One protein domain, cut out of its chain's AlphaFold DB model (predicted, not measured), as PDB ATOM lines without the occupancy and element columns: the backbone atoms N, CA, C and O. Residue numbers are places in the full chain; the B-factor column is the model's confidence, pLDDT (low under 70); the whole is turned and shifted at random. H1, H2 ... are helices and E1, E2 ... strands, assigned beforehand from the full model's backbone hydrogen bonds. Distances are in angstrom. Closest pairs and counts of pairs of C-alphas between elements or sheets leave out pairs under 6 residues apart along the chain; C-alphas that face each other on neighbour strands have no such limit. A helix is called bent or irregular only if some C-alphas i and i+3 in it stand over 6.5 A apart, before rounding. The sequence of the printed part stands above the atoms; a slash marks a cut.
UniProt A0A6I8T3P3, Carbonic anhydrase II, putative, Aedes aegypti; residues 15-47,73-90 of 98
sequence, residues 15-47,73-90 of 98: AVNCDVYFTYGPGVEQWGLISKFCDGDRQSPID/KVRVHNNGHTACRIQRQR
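This is residues 15 to 47 and 73 to 90 of the 98 residues of the protein "Carbonic anhydrase II, putative" of Aedes aegypti (UniProt A0A6I8T3P3). With little regular structure, the model shows a small helical corner, H1 and the short H2, between two tails, and a two-stranded hairpin, E1 and E2, away from it; residues 41 to 47 stick out. The printed part has 51 residues, 20 of them in named elements, in the order H1, H2, E1, E2; the class is mixed. It is only just loose, close to extended, with a radius of gyration of the C-alphas of 14.4 A and spans of 40 by 39 by 22 A.

H1, residues 25 to 34, begins at C-alpha (175.658, 173.341, 172.269) and measures 15.1 A; it is irregular, with C-alphas 29 and 32 7.1 A apart. H2 is residues 36 to 39, 5.6 A. E1, residues 76 to 78, measures 6.8 A; E2, residues 83 to 85, measures 6.7 A and ends at C-alpha (158.395, 163.512, 184.450).

H1 and H2 touch only at the corner; their closest C-alphas, Gly 32 and Asp 39, are 5.0 A apart. In H1, 0 of 6 O i to N i+4 pairs but 5 of 7 O i to N i+3 pairs are within hydrogen-bond range; H2 is too short for an i+4 pair. E1 and E2 form an antiparallel hairpin at 149 degrees, with N 77 and O 84 2.9 A apart, within hydrogen-bond range. H1 is apart from both strands.

Residues 48 to 72 are not printed, and C-alphas 47 and 73 are 35.6 A apart. Residues 15 to 20 and 86 to 90 have pLDDT under 70.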
ATOM      1  N   ALA A  15     151.584 189.046 166.755       51.41
ATOM      2  CA  ALA A  15     151.852 188.625 168.116       51.41
ATOM      3  C   ALA A  15     152.802 187.433 167.997       51.41
ATOM      4  O   ALA A  15     152.375 186.287 167.855       51.41
ATOM      5  N   VAL A  16     154.101 187.724 167.925       48.91
ATOM      6  CA  VAL A  16     155.139 186.729 168.091       48.91
ATOM      7  C   VAL A  16     154.892 186.231 169.501       48.91
ATOM      8  O   VAL A  16     155.128 186.951 170.471       48.91
ATOM      9  N   ASN A  17     154.313 185.039 169.613       43.97
ATOM     10  CA  ASN A  17     154.416 184.269 170.834       43.97
ATOM     11  C   ASN A  17     155.921 184.081 171.035       43.97
ATOM     12  O   ASN A  17     156.522 183.191 170.438       43.97
ATOM     13  N   CYS A  18     156.544 184.993 171.783       48.59
ATOM     14  CA  CYS A  18     157.929 184.896 172.216       48.59
ATOM     15  C   CYS A  18     158.018 183.806 173.289       48.59
ATOM     16  O   CYS A  18     158.424 184.069 174.417       48.59
ATOM     17  N   ASP A  19     157.619 182.581 172.949       55.56
ATOM     18  CA  ASP A  19     158.145 181.420 173.640       55.56
ATOM     19  C   ASP A  19     159.625 181.391 173.280       55.56
ATOM     20  O   ASP A  19     160.012 181.092 172.147       55.56
ATOM     21  N   VAL A  20     160.450 181.847 174.220       63.62
ATOM     22  CA  VAL A  20     161.880 181.985 173.990       63.62
ATOM     23  C   VAL A  20     162.475 180.586 173.862       63.62
ATOM     24  O   VAL A  20     162.672 179.878 174.848       63.62
ATOM     25  N   TYR A  21     162.704 180.169 172.619       80.19
ATOM     26  CA  TYR A  21     163.256 178.864 172.297       80.19
ATOM     27  C   TYR A  21     164.775 178.898 172.471       80.19
ATOM     28  O   TYR A  21     165.468 179.636 171.770       80.19
ATOM     29  N   PHE A  22     165.300 178.111 173.409       88.88
ATOM     30  CA  PHE A  22     166.737 177.980 173.647       88.88
ATOM     31  C   PHE A  22     167.250 176.643 173.110       88.88
ATOM     32  O   PHE A  22     166.504 175.681 172.978       88.88
ATOM     33  N   THR A  23     168.540 176.558 172.797       90.62
ATOM     34  CA  THR A  23     169.180 175.310 172.353       90.62
ATOM     35  C   THR A  23     170.458 175.060 173.141       90.62
ATOM     36  O   THR A  23     171.071 175.993 173.660       90.62
ATOM     37  N   TYR A  24     170.842 173.788 173.255       91.00
ATOM     38  CA  TYR A  24     172.140 173.394 173.804       91.00
ATOM     39  C   TYR A  24     173.248 173.492 172.742       91.00
ATOM     40  O   TYR A  24     172.985 173.743 171.565       91.00
ATOM     41  N   GLY A  25     174.497 173.255 173.153       90.62
ATOM     42  CA  GLY A  25     175.658 173.341 172.269       90.62
ATOM     43  C   GLY A  25     175.993 174.804 171.959       90.62
ATOM     44  O   GLY A  25     176.108 175.585 172.903       90.62
ATOM     45  N   PRO A  26     176.106 175.209 170.679       87.56
ATOM     46  CA  PRO A  26     176.443 176.589 170.315       87.56
ATOM     47  C   PRO A  26     175.467 177.646 170.857       87.56
ATOM     48  O   PRO A  26     175.841 178.799 171.030       87.56
ATOM     49  N   GLY A  27     174.213 177.268 171.134       86.62
ATOM     50  CA  GLY A  27     173.198 178.186 171.656       86.62
ATOM     51  C   GLY A  27     173.400 178.600 173.116       86.62
ATOM     52  O   GLY A  27     172.804 179.588 173.538       86.62
ATOM     53  N   VAL A  28     174.229 177.884 173.887       89.75
ATOM     54  CA  VAL A  28     174.414 178.130 175.331       89.75
ATOM     55  C   VAL A  28     175.018 179.508 175.595       89.75
ATOM     56  O   VAL A  28     174.568 180.209 176.497       89.75
ATOM     57  N   GLU A  29     175.959 179.944 174.757       89.00
ATOM     58  CA  GLU A  29     176.598 181.264 174.871       89.00
ATOM     59  C   GLU A  29     175.603 182.427 174.697       89.00
ATOM     60  O   GLU A  29     175.885 183.557 175.080       89.00
ATOM     61  N   GLN A  30     174.420 182.161 174.135       90.94
ATOM     62  CA  GLN A  30     173.386 183.165 173.881       90.94
ATOM     63  C   GLN A  30     172.283 183.175 174.943       90.94
ATOM     64  O   GLN A  30     171.377 184.009 174.877       90.94
ATOM     65  N   TRP A  31     172.323 182.283 175.938       92.12
ATOM     66  CA  TRP A  31     171.273 182.207 176.958       92.12
ATOM     67  C   TRP A  31     171.153 183.496 177.781       92.12
ATOM     68  O   TRP A  31     170.051 183.848 178.190       92.12
ATOM     69  N   GLY A  32     172.232 184.264 177.919       89.12
ATOM     70  CA  GLY A  32     172.231 185.611 178.490       89.12
ATOM     71  C   GLY A  32     171.366 186.653 177.773       89.12
ATOM     72  O   GLY A  32     170.907 187.645 178.358       89.12
ATOM     73  N   LEU A  33     171.112 186.441 176.480       89.88
ATOM     74  CA  LEU A  33     170.202 187.267 175.682       89.88
ATOM     75  C   LEU A  33     168.739 186.883 175.930       89.88
ATOM     76  O   LEU A  33     167.864 187.742 175.866       89.88
ATOM     77  N   ILE A  34     168.496 185.610 176.248       88.75
ATOM     78  CA  ILE A  34     167.185 185.034 176.568       88.75
ATOM     79  C   ILE A  34     166.778 185.384 178.002       88.75
ATOM     80  O   ILE A  34     165.654 185.809 178.260       88.75
ATOM     81  N   SER A  35     167.704 185.215 178.942       88.62
ATOM     82  CA  SER A  35     167.513 185.472 180.360       88.62
ATOM     83  C   SER A  35     168.800 186.020 180.954       88.62
ATOM     84  O   SER A  35     169.820 185.338 181.004       88.62
ATOM     85  N   LYS A  36     168.735 187.237 181.498       88.06
ATOM     86  CA  LYS A  36     169.886 187.878 182.156       88.06
ATOM     87  C   LYS A  36     170.400 187.115 183.372       88.06
ATOM     88  O   LYS A  36     171.540 187.313 183.770       88.06
ATOM     89  N   PHE A  37     169.589 186.223 183.939       90.38
ATOM     90  CA  PHE A  37     170.028 185.363 185.031       90.38
ATOM     91  C   PHE A  37     171.081 184.346 184.592       90.38
ATOM     92  O   PHE A  37     171.860 183.939 185.443       90.38
ATOM     93  N   CYS A  38     171.133 183.971 183.308       90.75
ATOM     94  CA  CYS A  38     172.112 183.017 182.783       90.75
ATOM     95  C   CYS A  38     173.537 183.591 182.689       90.75
ATOM     96  O   CYS A  38     174.484 182.816 182.691       90.75
ATOM     97  N   ASP A  39     173.690 184.922 182.683       92.38
ATOM     98  CA  ASP A  39     174.993 185.615 182.658       92.38
ATOM     99  C   ASP A  39     175.507 185.983 184.062       92.38
ATOM    100  O   ASP A  39     176.488 186.710 184.201       92.38
ATOM    101  N   GLY A  40     174.817 185.563 185.126       90.19
ATOM    102  CA  GLY A  40     175.215 185.903 186.495       90.19
ATOM    103  C   GLY A  40     176.380 185.053 187.008       90.19
ATOM    104  O   GLY A  40     176.523 183.904 186.616       90.19
ATOM    105  N   ASP A  41     177.126 185.543 187.995       93.81
ATOM    106  CA  ASP A  41     178.328 184.861 188.521       93.81
ATOM    107  C   ASP A  41     178.055 183.594 189.360       93.81
ATOM    108  O   ASP A  41     178.979 182.898 189.773       93.81
ATOM    109  N   ARG A  42     176.785 183.294 189.654       94.06
ATOM    110  CA  ARG A  42     176.359 182.144 190.472       94.06
ATOM    111  C   ARG A  42     175.518 181.163 189.653       94.06
ATOM    112  O   ARG A  42     174.355 180.924 189.979       94.06
ATOM    113  N   GLN A  43     176.092 180.650 188.564       93.81
ATOM    114  CA  GLN A  43     175.453 179.622 187.738       93.81
ATOM    115  C   GLN A  43     175.742 178.208 188.237       93.81
ATOM    116  O   GLN A  43     176.780 177.929 188.833       93.81
ATOM    117  N   SER A  44     174.832 177.305 187.882       92.25
ATOM    118  CA  SER A  44     175.042 175.859 187.902       92.25
ATOM    119  C   SER A  44     175.081 175.334 186.458       92.25
ATOM    120  O   SER A  44     174.418 175.918 185.599       92.25
ATOM    121  N   PRO A  45     175.757 174.206 186.172       93.19
ATOM    122  CA  PRO A  45     176.518 173.365 187.101       93.19
ATOM    123  C   PRO A  45     177.908 173.932 187.432       93.19
ATOM    124  O   PRO A  45     178.452 174.737 186.682       93.19
ATOM    125  N   ILE A  46     178.487 173.453 188.536       92.94
ATOM    126  CA  ILE A  46     179.886 173.684 188.916       92.94
ATOM    127  C   ILE A  46     180.594 172.346 189.120       92.94
ATOM    128  O   ILE A  46     179.941 171.333 189.386       92.94
ATOM    129  N   ASP A  47     181.918 172.352 189.022       94.06
ATOM    130  CA  ASP A  47     182.722 171.209 189.441       94.06
ATOM    131  C   ASP A  47     182.806 171.154 190.975       94.06
ATOM    132  O   ASP A  47     182.985 172.180 191.637       94.06
ATOM    133  N   LYS A  73     150.391 155.664 188.010       84.94
ATOM    134  CA  LYS A  73     150.586 156.216 186.671       84.94
ATOM    135  C   LYS A  73     151.714 157.236 186.681       84.94
ATOM    136  O   LYS A  73     151.766 158.108 187.546       84.94
ATOM    137  N   VAL A  74     152.568 157.180 185.665       83.94
ATOM    138  CA  VAL A  74     153.598 158.190 185.405       83.94
ATOM    139  C   VAL A  74     153.318 158.829 184.053       83.94
ATOM    140  O   VAL A  74     153.080 158.134 183.069       83.94
ATOM    141  N   ARG A  75     153.320 160.164 183.998       85.88
ATOM    142  CA  ARG A  75     153.284 160.908 182.734       85.88
ATOM    143  C   ARG A  75     154.688 161.407 182.435       85.88
ATOM    144  O   ARG A  75     155.237 162.202 183.199       85.88
ATOM    145  N   VAL A  76     155.233 160.932 181.327       89.00
ATOM    146  CA  VAL A  76     156.492 161.408 180.763       89.00
ATOM    147  C   VAL A  76     156.153 162.233 179.532       89.00
ATOM    148  O   VAL A  76     155.318 161.825 178.725       89.00
ATOM    149  N   HIS A  77     156.763 163.404 179.415       88.75
ATOM    150  CA  HIS A  77     156.649 164.263 178.246       88.75
ATOM    151  C   HIS A  77     158.046 164.653 177.785       88.75
ATOM    152  O   HIS A  77     158.894 165.019 178.594       88.75
ATOM    153  N   ASN A  78     158.284 164.550 176.484       90.25
ATOM    154  CA  ASN A  78     159.480 165.103 175.875       90.25
ATOM    155  C   ASN A  78     159.197 166.575 175.564       90.25
ATOM    156  O   ASN A  78     158.283 166.863 174.793       90.25
ATOM    157  N   ASN A  79     159.943 167.490 176.178       86.62
ATOM    158  CA  ASN A  79     159.785 168.926 175.945       86.62
ATOM    159  C   ASN A  79     160.749 169.476 174.876       86.62
ATOM    160  O   ASN A  79     160.912 170.685 174.778       86.62
ATOM    161  N   GLY A  80     161.423 168.610 174.113       90.44
ATOM    162  CA  GLY A  80     162.432 168.995 173.120       90.44
ATOM    163  C   GLY A  80     163.829 169.236 173.701       90.44
ATOM    164  O   GLY A  80     164.798 169.264 172.947       90.44
ATOM    165  N   HIS A  81     163.955 169.339 175.027       89.06
ATOM    166  CA  HIS A  81     165.221 169.568 175.736       89.06
ATOM    167  C   HIS A  81     165.563 168.447 176.725       89.06
ATOM    168  O   HIS A  81     166.729 168.249 177.052       89.06
ATOM    169  N   THR A  82     164.559 167.720 177.219       88.88
ATOM    170  CA  THR A  82     164.699 166.550 178.089       88.88
ATOM    171  C   THR A  82     163.396 165.737 178.138       88.88
ATOM    172  O   THR A  82     162.314 166.220 177.783       88.88
ATOM    173  N   ALA A  83     163.479 164.496 178.618       88.12
ATOM    174  CA  ALA A  83     162.311 163.717 179.012       88.12
ATOM    175  C   ALA A  83     161.910 164.115 180.438       88.12
ATOM    176  O   ALA A  83     162.521 163.695 181.419       88.12
ATOM    177  N   CYS A  84     160.876 164.941 180.567       82.81
ATOM    178  CA  CYS A  84     160.429 165.440 181.854       82.81
ATOM    179  C   CYS A  84     159.305 164.562 182.421       82.81
ATOM    180  O   CYS A  84     158.321 164.213 181.754       82.81
ATOM    181  N   ARG A  85     159.441 164.196 183.694       73.00
ATOM    182  CA  ARG A  85     158.395 163.512 184.450       73.00
ATOM    183  C   ARG A  85     157.548 164.565 185.151       73.00
ATOM    184  O   ARG A  85     158.055 165.326 185.966       73.00
ATOM    185  N   ILE A  86     156.242 164.581 184.891       63.12
ATOM    186  CA  ILE A  86     155.336 165.471 185.624       63.12
ATOM    187  C   ILE A  86     155.045 164.825 186.980       63.12
ATOM    188  O   ILE A  86     154.154 163.982 187.098       63.12
ATOM    189  N   GLN A  87     155.814 165.192 188.004       57.16
ATOM    190  CA  GLN A  87     155.470 164.923 189.400       57.16
ATOM    191  C   GLN A  87     154.831 166.177 189.997       57.16
ATOM    192  O   GLN A  87     155.352 167.278 189.855       57.16
ATOM    193  N   ARG A  88     153.695 166.022 190.691       52.12
ATOM    194  CA  ARG A  88     153.107 167.085 191.527       52.12
ATOM    195  C   ARG A  88     153.918 167.250 192.824       52.12
ATOM    196  O   ARG A  88     153.366 167.159 193.914       52.12
ATOM    197  N   GLN A  89     155.229 167.436 192.716       42.47
ATOM    198  CA  GLN A  89     156.120 167.733 193.834       42.47
ATOM    199  C   GLN A  89     156.756 169.099 193.583       42.47
ATOM    200  O   GLN A  89     157.210 169.386 192.476       42.47
ATOM    201  N   ARG A  90     156.726 169.964 194.606       36.56
ATOM    202  CA  ARG A  90     157.418 171.259 194.603       36.56
ATOM    203  C   ARG A  90     158.885 171.005 194.255       36.56
ATOM    204  O   ARG A  90     159.572 170.308 194.993       36.56
TER     205      ARG A  90